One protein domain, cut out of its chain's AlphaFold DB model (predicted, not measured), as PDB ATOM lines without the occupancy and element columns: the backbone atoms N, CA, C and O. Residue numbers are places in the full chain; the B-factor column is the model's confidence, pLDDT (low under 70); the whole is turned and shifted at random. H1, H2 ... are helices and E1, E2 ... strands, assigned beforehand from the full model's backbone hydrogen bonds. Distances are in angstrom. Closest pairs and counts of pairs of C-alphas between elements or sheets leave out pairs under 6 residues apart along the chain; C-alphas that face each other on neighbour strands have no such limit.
ATOM      1  N   PHE A   6      12.679   9.044 105.630       92.38
ATOM      2  CA  PHE A   6      11.766   8.578 106.667       92.38
ATOM      3  C   PHE A   6      12.041   7.121 107.071       92.38
ATOM      4  O   PHE A   6      12.300   6.857 108.239       92.38
ATOM      5  N   ASN A   7      12.086   6.178 106.122       91.56
ATOM      6  CA  ASN A   7      12.348   4.767 106.434       91.56
ATOM      7  C   ASN A   7      13.725   4.554 107.069       91.56
ATOM      8  O   ASN A   7      13.872   3.699 107.941       91.56
ATOM      9  N   TYR A   8      14.736   5.314 106.643       92.94
ATOM     10  CA  TYR A   8      16.053   5.285 107.280       92.94
ATOM     11  C   TYR A   8      15.968   5.757 108.740       92.94
ATOM     12  O   TYR A   8      16.475   5.088 109.640       92.94
ATOM     13  N   HIS A   9      15.289   6.879 108.990       95.12
ATOM     14  CA  HIS A   9      15.097   7.411 110.337       95.12
ATOM     15  C   HIS A   9      14.354   6.422 111.242       95.12
ATOM     16  O   HIS A   9      14.838   6.113 112.329       95.12
ATOM     17  N   MET A  10      13.243   5.851 110.768       96.25
ATOM     18  CA  MET A  10      12.466   4.869 111.530       96.25
ATOM     19  C   MET A  10      13.298   3.640 111.915       96.25
ATOM     20  O   MET A  10      13.240   3.196 113.058       96.25
ATOM     21  N   GLN A  11      14.149   3.139 111.019       95.25
ATOM     22  CA  GLN A  11      14.987   1.972 111.312       95.25
ATOM     23  C   GLN A  11      16.132   2.273 112.280       95.25
ATOM     24  O   GLN A  11      16.395   1.479 113.178       95.25
ATOM     25  N   TYR A  12      16.833   3.394 112.106       95.25
ATOM     26  CA  TYR A  12      18.099   3.638 112.812       95.25
ATOM     27  C   TYR A  12      18.000   4.609 113.986       95.25
ATOM     28  O   TYR A  12      18.948   4.716 114.758       95.25
ATOM     29  N   SER A  13      16.879   5.319 114.115       95.94
ATOM     30  CA  SER A  13      16.582   6.179 115.269       95.94
ATOM     31  C   SER A  13      15.523   5.574 116.187       95.94
ATOM     32  O   SER A  13      15.568   5.839 117.380       95.94
ATOM     33  N   HIS A  14      14.629   4.728 115.654       96.44
ATOM     34  CA  HIS A  14      13.520   4.136 116.420       96.44
ATOM     35  C   HIS A  14      13.487   2.604 116.407       96.44
ATOM     36  O   HIS A  14      12.620   2.010 117.041       96.44
ATOM     37  N   GLY A  15      14.390   1.944 115.677       96.38
ATOM     38  CA  GLY A  15      14.423   0.484 115.614       96.38
ATOM     39  C   GLY A  15      13.186  -0.144 114.975       96.38
ATOM     40  O   GLY A  15      12.862  -1.282 115.299       96.38
ATOM     41  N   ILE A  16      12.477   0.571 114.098       95.62
ATOM     42  CA  ILE A  16      11.247   0.089 113.457       95.62
ATOM     43  C   ILE A  16      11.563  -0.512 112.089       95.62
ATOM     44  O   ILE A  16      12.132   0.136 111.212       95.62
ATOM     45  N   SER A  17      11.152  -1.762 111.898       93.75
ATOM     46  CA  SER A  17      11.290  -2.509 110.653       93.75
ATOM     47  C   SER A  17      10.456  -1.895 109.535       93.75
ATOM     48  O   SER A  17       9.239  -1.755 109.654       93.75
ATOM     49  N   ALA A  18      11.090  -1.625 108.393       92.00
ATOM     50  CA  ALA A  18      10.384  -1.177 107.193       92.00
ATOM     51  C   ALA A  18       9.463  -2.259 106.591       92.00
ATOM     52  O   ALA A  18       8.593  -1.931 105.792       92.00
ATOM     53  N   MET A  19       9.654  -3.536 106.949       90.69
ATOM     54  CA  MET A  19       8.851  -4.646 106.421       90.69
ATOM     55  C   MET A  19       7.594  -4.916 107.242       90.69
ATOM     56  O   MET A  19       6.563  -5.264 106.682       90.69
ATOM     57  N   THR A  20       7.684  -4.791 108.566       90.50
ATOM     58  CA  THR A  20       6.583  -5.141 109.478       90.50
ATOM     59  C   THR A  20       5.926  -3.928 110.111       90.50
ATOM     60  O   THR A  20       4.918  -4.093 110.788       90.50
ATOM     61  N   ALA A  21       6.501  -2.731 109.941       91.25
ATOM     62  CA  ALA A  21       6.112  -1.513 110.654       91.25
ATOM     63  C   ALA A  21       6.109  -1.675 112.191       91.25
ATOM     64  O   ALA A  21       5.449  -0.927 112.906       91.25
ATOM     65  N   ARG A  22       6.864  -2.654 112.705       91.44
ATOM     66  CA  ARG A  22       6.985  -2.997 114.129       91.44
ATOM     67  C   ARG A  22       8.442  -2.865 114.587       91.44
ATOM     68  O   ARG A  22       9.339  -2.945 113.737       91.44
ATOM     69  N   PRO A  23       8.707  -2.681 115.893       94.69
ATOM     70  CA  PRO A  23      10.066  -2.709 116.427       94.69
ATOM     71  C   PRO A  23      10.809  -4.004 116.069       94.69
ATOM     72  O   PRO A  23      10.206  -5.073 115.963       94.69
ATOM     73  N   PHE A  24      12.123  -3.917 115.875       96.25
ATOM     74  CA  PHE A  24      12.979  -5.092 115.751       96.25
ATOM     75  C   PHE A  24      13.045  -5.847 117.078       96.25
ATOM     76  O   PHE A  24      13.225  -5.231 118.127       96.25
ATOM     77  N   SER A  25      13.015  -7.177 117.014       96.12
ATOM     78  CA  SER A  25      13.222  -8.020 118.192       96.12
ATOM     79  C   SER A  25      14.567  -7.730 118.877       96.12
ATOM     80  O   SER A  25      15.572  -7.478 118.191       96.12
ATOM     81  N   PRO A  26      14.620  -7.769 120.217       96.00
ATOM     82  CA  PRO A  26      15.848  -7.583 120.969       96.00
ATOM     83  C   PRO A  26      16.770  -8.812 120.857       96.00
ATOM     84  O   PRO A  26      16.341  -9.892 120.435       96.00
ATOM     85  N   PRO A  27      18.049  -8.686 121.251       97.50
ATOM     86  CA  PRO A  27      18.922  -9.840 121.424       97.50
ATOM     87  C   PRO A  27      18.354 -10.829 122.448       97.50
ATOM     88  O   PRO A  27      17.890 -10.426 123.512       97.50
ATOM     89  N   VAL A  28      18.464 -12.132 122.176       97.81
ATOM     90  CA  VAL A  28      17.977 -13.181 123.100       97.81
ATOM     91  C   VAL A  28      18.922 -13.444 124.270       97.81
ATOM     92  O   VAL A  28      18.568 -14.128 125.224       97.81
ATOM     93  N   ALA A  29      20.154 -12.955 124.173       98.06
ATOM     94  CA  ALA A  29      21.163 -13.042 125.216       98.06
ATOM     95  C   ALA A  29      22.233 -11.976 124.983       98.06
ATOM     96  O   ALA A  29      22.438 -11.540 123.848       98.06
ATOM     97  N   PHE A  30      22.962 -11.637 126.041       98.38
ATOM     98  CA  PHE A  30      24.121 -10.753 125.985       98.38
ATOM     99  C   PHE A  30      25.370 -11.469 126.487       98.38
ATOM    100  O   PHE A  30      25.294 -12.344 127.350       98.38
ATOM    101  N   ARG A  31      26.527 -11.096 125.944       98.06
ATOM    102  CA  ARG A  31      27.836 -11.489 126.474       98.06
ATOM    103  C   ARG A  31      28.846 -10.376 126.252       98.06
ATOM    104  O   ARG A  31      28.673  -9.559 125.356       98.06
ATOM    105  N   VAL A  32      29.926 -10.401 127.017       98.00
ATOM    106  CA  VAL A  32      31.071  -9.511 126.820       98.00
ATOM    107  C   VAL A  32      32.233 -10.340 126.288       98.00
ATOM    108  O   VAL A  32      32.529 -11.405 126.831       98.00
ATOM    109  N   SER A  33      32.883  -9.878 125.222       96.31
ATOM    110  CA  SER A  33      34.054 -10.541 124.645       96.31
ATOM    111  C   SER A  33      35.256  -9.601 124.582       96.31
ATOM    112  O   SER A  33      35.133  -8.413 124.283       96.31
ATOM    113  N   ALA A  34      36.441 -10.130 124.898       96.00
ATOM    114  CA  ALA A  34      37.690  -9.385 124.796       96.00
ATOM    115  C   ALA A  34      38.110  -9.241 123.325       96.00
ATOM    116  O   ALA A  34      38.081 -10.203 122.549       96.00
ATOM    117  N   ARG A  35      38.539  -8.040 122.932       93.31
ATOM    118  CA  ARG A  35      39.071  -7.775 121.594       93.31
ATOM    119  C   ARG A  35      40.535  -8.193 121.514       93.31
ATOM    120  O   ARG A  35      41.328  -7.889 122.395       93.31
ATOM    121  N   ARG A  36      40.903  -8.860 120.415       89.81
ATOM    122  CA  ARG A  36      42.248  -9.435 120.224       89.81
ATOM    123  C   ARG A  36      43.370  -8.395 120.120       89.81
ATOM    124  O   ARG A  36      44.489  -8.694 120.509       89.81
ATOM    125  N   SER A  37      43.093  -7.218 119.558       89.69
ATOM    126  CA  SER A  37      44.084  -6.148 119.378       89.69
ATOM    127  C   SER A  37      43.391  -4.778 119.387       89.69
ATOM    128  O   SER A  37      43.030  -4.263 118.326       89.69
ATOM    129  N   PRO A  38      43.070  -4.232 120.575       91.25
ATOM    130  CA  PRO A  38      42.431  -2.928 120.688       91.25
ATOM    131  C   PRO A  38      43.440  -1.795 120.450       91.25
ATOM    132  O   PRO A  38      44.540  -1.800 121.000       91.25
ATOM    133  N   GLY A  39      43.054  -0.800 119.649       91.06
ATOM    134  CA  GLY A  39      43.801   0.454 119.543       91.06
ATOM    135  C   GLY A  39      43.737   1.284 120.835       91.06
ATOM    136  O   GLY A  39      42.865   1.085 121.674       91.06
ATOM    137  N   LYS A  40      44.630   2.274 120.977       89.06
ATOM    138  CA  LYS A  40      44.784   3.092 122.202       89.06
ATOM    139  C   LYS A  40      43.490   3.766 122.701       89.06
ATOM    140  O   LYS A  40      43.348   3.973 123.898       89.06
ATOM    141  N   LEU A  41      42.587   4.138 121.793       88.31
ATOM    142  CA  LEU A  41      41.308   4.812 122.090       88.31
ATOM    143  C   LEU A  41      40.094   3.915 121.797       88.31
ATOM    144  O   LEU A  41      38.973   4.389 121.601       88.31
ATOM    145  N   GLU A  42      40.330   2.614 121.670       93.88
ATOM    146  CA  GLU A  42      39.290   1.639 121.400       93.88
ATOM    147  C   GLU A  42      38.979   0.829 122.649       93.88
ATOM    148  O   GLU A  42      39.837   0.592 123.501       93.88
ATOM    149  N   ARG A  43      37.748   0.333 122.718       93.19
ATOM    150  CA  ARG A  43      37.340  -0.565 123.789       93.19
ATOM    151  C   ARG A  43      38.146  -1.860 123.722       93.19
ATOM    152  O   ARG A  43      38.361  -2.429 122.644       93.19
ATOM    153  N   THR A  44      38.568  -2.331 124.890       95.38
ATOM    154  CA  THR A  44      39.236  -3.629 125.073       95.38
ATOM    155  C   THR A  44      38.238  -4.782 125.110       95.38
ATOM    156  O   THR A  44      38.589  -5.910 124.775       95.38
ATOM    157  N   HIS A  45      36.985  -4.488 125.454       96.50
ATOM    158  CA  HIS A  45      35.872  -5.424 125.498       96.50
ATOM    159  C   HIS A  45      34.716  -4.896 124.649       96.50
ATOM    160  O   HIS A  45      34.581  -3.687 124.484       96.50
ATOM    161  N   ILE A  46      33.916  -5.804 124.097       96.25
ATOM    162  CA  ILE A  46      32.698  -5.477 123.356       96.25
ATOM    163  C   ILE A  46      31.526  -6.244 123.955       96.25
ATOM    164  O   ILE A  46      31.598  -7.461 124.140       96.25
ATOM    165  N   LEU A  47      30.432  -5.532 124.207       97.25
ATOM    166  CA  LEU A  47      29.123  -6.118 124.441       97.25
ATOM    167  C   LEU A  47      28.557  -6.659 123.124       97.25
ATOM    168  O   LEU A  47      28.445  -5.951 122.119       97.25
ATOM    169  N   GLU A  48      28.167  -7.927 123.137       98.31
ATOM    170  CA  GLU A  48      27.537  -8.613 122.018       98.31
ATOM    171  C   GLU A  48      26.140  -9.104 122.400       98.31
ATOM    172  O   GLU A  48      25.920  -9.594 123.506       98.31
ATOM    173  N   GLY A  49      25.210  -9.024 121.452       98.38
ATOM    174  CA  GLY A  49      23.866  -9.582 121.531       98.38
ATOM    175  C   GLY A  49      23.722 -10.811 120.633       98.38
ATOM    176  O   GLY A  49      24.216 -10.823 119.503       98.38
ATOM    177  N   LYS A  50      23.048 -11.860 121.112       98.56
ATOM    178  CA  LYS A  50      22.743 -13.062 120.325       98.56
ATOM    179  C   LYS A  50      21.483 -12.845 119.487       98.56
ATOM    180  O   LYS A  50      20.429 -12.520 120.024       98.56
ATOM    181  N   CYS A  51      21.583 -13.066 118.181       98.44
ATOM    182  CA  CYS A  51      20.446 -12.983 117.264       98.44
ATOM    183  C   CYS A  51      19.581 -14.238 117.299       98.44
ATOM    184  O   CYS A  51      20.103 -15.347 117.210       98.44
ATOM    185  N   HIS A  52      18.260 -14.066 117.367       97.31
ATOM    186  CA  HIS A  52      17.304 -15.174 117.330       97.31
ATOM    187  C   HIS A  52      17.250 -15.844 115.959       97.31
ATOM    188  O   HIS A  52      17.154 -17.064 115.878       97.31
ATOM    189  N   LYS A  53      17.370 -15.062 114.881       97.19
ATOM    190  CA  LYS A  53      17.272 -15.582 113.515       97.19
ATOM    191  C   LYS A  53      18.548 -16.280 113.055       97.19
ATOM    192  O   LYS A  53      18.495 -17.399 112.563       97.19
ATOM    193  N   CYS A  54      19.704 -15.623 113.177       97.94
ATOM    194  CA  CYS A  54      20.965 -16.177 112.667       97.94
ATOM    195  C   CYS A  54      21.830 -16.862 113.731       97.94
ATOM    196  O   CYS A  54      22.874 -17.411 113.387       97.94
ATOM    197  N   SER A  55      21.438 -16.814 115.011       97.62
ATOM    198  CA  SER A  55      22.179 -17.388 116.149       97.62
ATOM    199  C   SER A  55      23.601 -16.849 116.365       97.62
ATOM    200  O   SER A  55      24.314 -17.331 117.248       97.62
ATOM    201  N   LYS A  56      24.025 -15.831 115.603       98.38
ATOM    202  CA  LYS A  56      25.336 -15.186 115.743       98.38
ATOM    203  C   LYS A  56      25.328 -14.178 116.888       98.38
ATOM    204  O   LYS A  56      24.302 -13.571 117.193       98.38
ATOM    205  N   TRP A  57      26.503 -13.987 117.472       98.31
ATOM    206  CA  TRP A  57      26.785 -12.905 118.406       98.31
ATOM    207  C   TRP A  57      27.211 -11.669 117.619       98.31
ATOM    208  O   TRP A  57      28.124 -11.740 116.798       98.31
ATOM    209  N   ILE A  58      26.495 -10.571 117.824       98.06
ATOM    210  CA  ILE A  58      26.645  -9.318 117.089       98.06
ATOM    211  C   ILE A  58      27.065  -8.243 118.080       98.06
ATOM    212  O   ILE A  58      26.418  -8.098 119.112       98.06
ATOM    213  N   ALA A  59      28.096  -7.463 117.767       97.12
ATOM    214  CA  ALA A  59      28.456  -6.300 118.572       97.12
ATOM    215  C   ALA A  59      27.270  -5.323 118.664       97.12
ATOM    216  O   ALA A  59      26.757  -4.865 117.641       97.12
ATOM    217  N   VAL A  60      26.846  -5.004 119.886       97.00
ATOM    218  CA  VAL A  60      25.758  -4.042 120.156       97.00
ATOM    219  C   VAL A  60      26.287  -2.670 120.565       97.00
ATOM    220  O   VAL A  60      25.522  -1.785 120.930       97.00
ATOM    221  N   GLU A  61      27.595  -2.468 120.451       95.56
ATOM    222  CA  GLU A  61      28.259  -1.193 120.678       95.56
ATOM    223  C   GLU A  61      29.403  -0.966 119.681       95.56
ATOM    224  O   GLU A  61      29.838  -1.869 118.960       95.56
ATOM    225  N   GLY A  62      29.880   0.276 119.615       92.94
ATOM    226  CA  GLY A  62      30.972   0.666 118.732       92.94
ATOM    227  C   GLY A  62      32.344   0.289 119.285       92.94
ATOM    228  O   GLY A  62      32.545   0.164 120.489       92.94
ATOM    229  N   VAL A  63      33.331   0.194 118.398       93.81
ATOM    230  CA  VAL A  63      34.729  -0.064 118.782       93.81
ATOM    231  C   VAL A  63      35.369   1.135 119.488       93.81
ATOM    232  O   VAL A  63      36.138   0.966 120.431       93.81
ATOM    233  N   LYS A  64      35.065   2.352 119.029       91.94
ATOM    234  CA  LYS A  64      35.599   3.586 119.613       91.94
ATOM    235  C   LYS A  64      34.909   3.880 120.929       91.94
ATOM    236  O   LYS A  64      33.676   3.846 120.968       91.94
ATOM    237  N   ASP A  65      35.682   4.243 121.945       88.19
ATOM    238  CA  ASP A  65      35.122   4.622 123.237       88.19
ATOM    239  C   ASP A  65      34.600   6.063 123.234       88.19
ATOM    240  O   ASP A  65      35.193   6.983 123.786       88.19
ATOM    241  N   VAL A  66      33.515   6.267 122.492       90.38
ATOM    242  CA  VAL A  66      32.823   7.548 122.362       90.38
ATOM    243  C   VAL A  66      31.341   7.359 122.632       90.38
ATOM    244  O   VAL A  66      30.776   6.290 122.373       90.38
ATOM    245  N   GLU A  67      30.713   8.415 123.134       90.25
ATOM    246  CA  GLU A  67      29.269   8.464 123.283       90.25
ATOM    247  C   GLU A  67      28.595   8.552 121.909       90.25
ATOM    248  O   GLU A  67      29.031   9.273 121.007       90.25
ATOM    249  N   VAL A  68      27.519   7.789 121.745       92.62
ATOM    250  CA  VAL A  68      26.688   7.793 120.543       92.62
ATOM    251  C   VAL A  68      25.281   8.236 120.912       92.62
ATOM    252  O   VAL A  68      24.782   7.904 121.982       92.62
ATOM    253  N   LYS A  69      24.620   8.955 119.999       93.56
ATOM    254  CA  LYS A  69      23.264   9.487 120.221       93.56
ATOM    255  C   LYS A  69      22.209   8.396 120.430       93.56
ATOM    256  O   LYS A  69      21.234   8.621 121.127       93.56
ATOM    257  N   VAL A  70      22.400   7.246 119.787       95.44
ATOM    258  CA  VAL A  70      21.513   6.082 119.851       95.44
ATOM    259  C   VAL A  70      22.412   4.863 119.993       95.44
ATOM    260  O   VAL A  70      23.182   4.573 119.076       95.44
ATOM    261  N   LYS A  71      22.376   4.181 121.137       94.56
ATOM    262  CA  LYS A  71      23.274   3.046 121.415       94.56
ATOM    263  C   LYS A  71      22.815   1.796 120.668       94.56
ATOM    264  O   LYS A  71      23.613   1.062 120.104       94.56
ATOM    265  N   GLU A  72      21.512   1.625 120.549       96.31
ATOM    266  CA  GLU A  72      20.835   0.484 119.947       96.31
ATOM    267  C   GLU A  72      21.030   0.412 118.424       96.31
ATOM    268  O   GLU A  72      20.826  -0.642 117.820       96.31
ATOM    269  N   ILE A  73      21.501   1.491 117.785       96.75
ATOM    270  CA  ILE A  73      21.733   1.541 116.334       96.75
ATOM    271  C   ILE A  73      22.677   0.431 115.849       96.75
ATOM    272  O   ILE A  73      22.537  -0.045 114.721       96.75
ATOM    273  N   PHE A  74      23.635   0.000 116.677       97.56
ATOM    274  CA  PHE A  74      24.543  -1.098 116.336       97.56
ATOM    275  C   PHE A  74      23.781  -2.416 116.162       97.56
ATOM    276  O   PHE A  74      24.002  -3.125 115.179       97.56
ATOM    277  N   TRP A  75      22.817  -2.685 117.046       98.19
ATOM    278  CA  TRP A  75      21.908  -3.820 116.922       98.19
ATOM    279  C   TRP A  75      20.960  -3.664 115.731       98.19
ATOM    280  O   TRP A  75      20.834  -4.570 114.908       98.19
ATOM    281  N   TRP A  76      20.331  -2.495 115.581       97.94
ATOM    282  CA  TRP A  76      19.332  -2.272 114.530       97.94
ATOM    283  C   TRP A  76      19.906  -2.366 113.119       97.94
ATOM    284  O   TRP A  76      19.216  -2.826 112.214       97.94
ATOM    285  N   LYS A  77      21.184  -2.025 112.920       96.88
ATOM    286  CA  LYS A  77      21.886  -2.277 111.649       96.88
ATOM    287  C   LYS A  77      21.917  -3.755 111.279       96.88
ATOM    288  O   LYS A  77      21.708  -4.093 110.117       96.88
ATOM    289  N   HIS A  78      22.153  -4.633 112.251       97.94
ATOM    290  CA  HIS A  78      22.050  -6.067 112.023       97.94
ATOM    291  C   HIS A  78      20.598  -6.484 111.785       97.94
ATOM    292  O   HIS A  78      20.316  -7.166 110.801       97.94
ATOM    293  N   ALA A  79      19.680  -6.049 112.649       97.56
ATOM    294  CA  ALA A  79      18.277  -6.435 112.588       97.56
ATOM    295  C   ALA A  79      17.604  -6.048 111.258       97.56
ATOM    296  O   ALA A  79      16.921  -6.877 110.659       97.56
ATOM    297  N   ALA A  80      17.872  -4.842 110.744       95.75
ATOM    298  CA  ALA A  80      17.332  -4.343 109.479       95.75
ATOM    299  C   ALA A  80      17.695  -5.229 108.277       95.75
ATOM    300  O   ALA A  80      16.893  -5.395 107.361       95.75
ATOM    301  N   ILE A  81      18.887  -5.831 108.290       95.75
ATOM    302  CA  ILE A  81      19.360  -6.718 107.218       95.75
ATOM    303  C   ILE A  81      18.944  -8.164 107.489       95.75
ATOM    304  O   ILE A  81      18.555  -8.890 106.573       95.75
ATOM    305  N   CYS A  82      19.051  -8.602 108.744       97.62
ATOM    306  CA  CYS A  82      18.906  -9.996 109.114       97.62
ATOM    307  C   CYS A  82      17.449 -10.384 109.331       97.62
ATOM    308  O   CYS A  82      17.013 -11.355 108.725       97.62
ATOM    309  N   HIS A  83      16.682  -9.661 110.153       95.56
ATOM    310  CA  HIS A  83      15.391 -10.139 110.659       95.56
ATOM    311  C   HIS A  83      14.371 -10.335 109.532       95.56
ATOM    312  O   HIS A  83      13.749 -11.393 109.462       95.56
ATOM    313  N   GLN A  84      14.275  -9.390 108.588       91.25
ATOM    314  CA  GLN A  84      13.396  -9.474 107.406       91.25
ATOM    315  C   GLN A  84      11.958  -9.914 107.748       91.25
ATOM    316  O   GLN A  84      11.396 -10.805 107.117       91.25
ATOM    317  N   GLY A  85      11.394  -9.339 108.811       89.56
ATOM    318  CA  GLY A  85      10.052  -9.660 109.306       89.56
ATOM    319  C   GLY A  85       9.955 -10.831 110.286       89.56
ATOM    320  O   GLY A  85       8.886 -11.051 110.840       89.56
ATOM    321  N   SER A  86      11.053 -11.535 110.571       93.88
ATOM    322  CA  SER A  86      11.107 -12.492 111.681       93.88
ATOM    323  C   SER A  86      11.094 -11.766 113.026       93.88
ATOM    324  O   SER A  86      11.931 -10.889 113.256       93.88
ATOM    325  N   THR A  87      10.201 -12.189 113.917       92.88
ATOM    326  CA  THR A  87      10.114 -11.731 115.309       92.88
ATOM    327  C   THR A  87      10.299 -12.884 116.294       92.88
ATOM    328  O   THR A  87      10.337 -14.051 115.888       92.88
ATOM    329  N   LEU A  88      10.464 -12.573 117.580       93.19
ATOM    330  CA  LEU A  88      10.473 -13.586 118.631       93.19
ATOM    331  C   LEU A  88       9.048 -14.084 118.922       93.19
ATOM    332  O   LEU A  88       8.089 -13.324 118.778       93.19
ATOM    333  N   PRO A  89       8.886 -15.350 119.352       87.38
ATOM    334  CA  PRO A  89       7.602 -15.844 119.842       87.38
ATOM    335  C   PRO A  89       7.096 -15.006 121.025       87.38
ATOM    336  O   PRO A  89       7.873 -14.674 121.918       87.38
ATOM    337  N   GLY A  90       5.802 -14.682 121.031       83.56
ATOM    338  CA  GLY A  90       5.177 -13.836 122.056       83.56
ATOM    339  C   GLY A  90       5.328 -12.329 121.819       83.56
ATOM    340  O   GLY A  90       4.696 -11.536 122.508       83.56
ATOM    341  N   GLU A  91       6.111 -11.907 120.821       82.88
ATOM    342  CA  GLU A  91       6.054 -10.530 120.335       82.88
ATOM    343  C   GLU A  91       4.875 -10.378 119.373       82.88
ATOM    344  O   GLU A  91       4.760 -11.127 118.401       82.88
ATOM    345  N   GLY A  92       4.029  -9.371 119.587       71.50
ATOM    346  CA  GLY A  92       2.976  -9.037 118.632       71.50
ATOM    347  C   GLY A  92       1.548  -9.026 119.165       71.50
ATOM    348  O   GLY A  92       0.660  -8.643 118.403       71.50
ATOM    349  N   ASP A  93       1.337  -9.389 120.434       67.50
ATOM    350  CA  ASP A  93       0.044  -9.273 121.125       67.50
ATOM    351  C   ASP A  93      -0.223  -7.820 121.528       67.50
ATOM    352  O   ASP A  93      -0.135  -7.417 122.684       67.50
ATOM    353  N   TYR A  94      -0.487  -6.992 120.518       65.00
ATOM    354  CA  TYR A  94      -0.829  -5.581 120.710       65.00
ATOM    355  C   TYR A  94      -2.316  -5.369 120.995       65.00
ATOM    356  O   TYR A  94      -2.706  -4.274 121.396       65.00
ATOM    357  N   TYR A  95      -3.144  -6.380 120.735       69.62
ATOM    358  CA  TYR A  95      -4.579  -6.302 120.940       69.62
ATOM    359  C   TYR A  95      -4.930  -6.890 122.295       69.62
ATOM    360  O   TYR A  95      -4.492  -7.981 122.647       69.62
ATOM    361  N   LEU A  96      -5.737  -6.149 123.045       78.69
ATOM    362  CA  LEU A  96      -6.419  -6.707 124.192       78.69
ATOM    363  C   LEU A  96      -7.578  -7.554 123.655       78.69
ATOM    364  O   LEU A  96      -8.431  -7.035 122.932       78.69
ATOM    365  N   GLU A  97      -7.606  -8.840 123.991       82.81
ATOM    366  CA  GLU A  97      -8.766  -9.692 123.724       82.81
ATOM    367  C   GLU A  97      -9.907  -9.285 124.663       82.81
ATOM    368  O   GLU A  97     -10.060  -9.798 125.772       82.81
ATOM    369  N   ASP A  98     -10.666  -8.276 124.248       86.75
ATOM    370  CA  ASP A  98     -11.824  -7.768 124.969       86.75
ATOM    371  C   ASP A  98     -13.136  -8.064 124.231       86.75
ATOM    372  O   ASP A  98     -13.179  -8.631 123.134       86.75
ATOM    373  N   HIS A  99     -14.248  -7.667 124.850       91.56
ATOM    374  CA  HIS A  99     -15.571  -7.822 124.252       91.56
ATOM    375  C   HIS A  99     -15.665  -7.185 122.852       91.56
ATOM    376  O   HIS A  99     -16.332  -7.730 121.973       91.56
ATOM    377  N   THR A 100     -15.001  -6.049 122.623       90.19
ATOM    378  CA  THR A 100     -15.009  -5.348 121.333       90.19
ATOM    379  C   THR A 100     -14.250  -6.145 120.278       90.19
ATOM    380  O   THR A 100     -14.774  -6.347 119.184       90.19
ATOM    381  N   TYR A 101     -13.057  -6.645 120.613       87.25
ATOM    382  CA  TYR A 101     -12.253  -7.496 119.739       87.25
ATOM    383  C   TYR A 101     -13.033  -8.738 119.297       87.25
ATOM    384  O   TYR A 101     -13.185  -8.987 118.099       87.25
ATOM    385  N   HIS A 102     -13.616  -9.472 120.250       90.50
ATOM    386  CA  HIS A 102     -14.410 -10.659 119.931       90.50
ATOM    387  C   HIS A 102     -15.646 -10.324 119.094       90.50
ATOM    388  O   HIS A 102     -16.006 -11.089 118.198       90.50
ATOM    389  N   ARG A 103     -16.287  -9.173 119.342       92.31
ATOM    390  CA  ARG A 103     -17.440  -8.738 118.552       92.31
ATOM    391  C   ARG A 103     -17.061  -8.422 117.105       92.31
ATOM    392  O   ARG A 103     -17.827  -8.778 116.217       92.31
ATOM    393  N   LEU A 104     -15.910  -7.793 116.866       89.88
ATOM    394  CA  LEU A 104     -15.404  -7.522 115.516       89.88
ATOM    395  C   LEU A 104     -15.073  -8.821 114.770       89.88
ATOM    396  O   LEU A 104     -15.523  -9.003 113.645       89.88
ATOM    397  N   MET A 105     -14.391  -9.766 115.423       88.38
ATOM    398  CA  MET A 105     -14.056 -11.067 114.820       88.38
ATOM    399  C   MET A 105     -15.283 -11.898 114.420       88.38
ATOM    400  O   MET A 105     -15.217 -12.656 113.461       88.38
ATOM    401  N   GLN A 106     -16.412 -11.752 115.121       90.62
ATOM    402  CA  GLN A 106     -17.677 -12.401 114.751       90.62
ATOM    403  C   GLN A 106     -18.379 -11.749 113.550       90.62
ATOM    404  O   GLN A 106     -19.240 -12.384 112.953       90.62
ATOM    405  N   LEU A 107     -18.081 -10.481 113.246       89.88
ATOM    406  CA  LEU A 107     -18.695  -9.740 112.138       89.88
ATOM    407  C   LEU A 107     -17.927  -9.913 110.819       89.88
ATOM    408  O   LEU A 107     -18.522  -9.736 109.760       89.88
ATOM    409  N   ASP A 108     -16.639 -10.256 110.893       76.62
ATOM    410  CA  ASP A 108     -15.773 -10.529 109.737       76.62
ATOM    411  C   ASP A 108     -15.842 -11.999 109.247       76.62
ATOM    412  O   ASP A 108     -15.129 -12.362 108.307       76.62
ATOM    413  N   ALA A 109     -16.674 -12.844 109.874       56.47
ATOM    414  CA  ALA A 109     -16.889 -14.262 109.544       56.47
ATOM    415  C   ALA A 109     -18.189 -14.486 108.754       56.47
ATOM    416  O   ALA A 109     -18.166 -15.331 107.827       56.47
TER     417      ALA A 109
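What this domain is: This is residues 6 to 109 of the 109 residues of an uncharacterized protein of Serpula lacrymans var. lacrymans (strain S7.9) (UniProt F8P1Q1). A loop-rich body with little regular structure holds a small sheet, the meander E1-E2-E3, each strand the antiparallel neighbour of the one before; H2 grazes it, H1 packs on H2, and residues 93 to 109, with H3, stick out as an arm. The printed part has 104 residues, ordered H1 E1 E2 E3 H2 H3, mixed, with only 41 in named elements. It is loose, with radius of gyration of the C-alphas 18.2 A, spanning 65 by 28 by 21 A.

Where its parts are: Find E2, residues 45 to 50, 16.0 A long, from C-alpha 45 at (35.872, -5.424, 125.498). E1 is residues 30 to 34, E3 57 to 59, H2 73 to 82 and H1 6 to 13. H3, residues 99 to 107, ends at (-18.695, -9.740, 112.138).

How they stand to each other: E2 forms hairpins with E1, N 31 and O 48 being 2.9 A apart, and E3, N 49 and O 58 being 2.8 A apart. H2 only grazes the sheet; the closest C-alphas of H2 and E3, Phe 74 and Ala 59, are 6.9 A apart. H1 touches H2 at a steep tilt of 56 degrees, opposite ways; the closest C-alphas, Tyr 12 and Ile 73, are 5.5 A apart. H3 is apart from H1 and H2. Every O i to N i+4 pair is within hydrogen-bond range in H1 and H3, 4 of 6 in H2.

The domain as a whole: The printed part has no cut. Links H1 to E1, E3 to H2 and H2 to H3 are long. Residues 93 to 95 and 109 have pLDDT under 70.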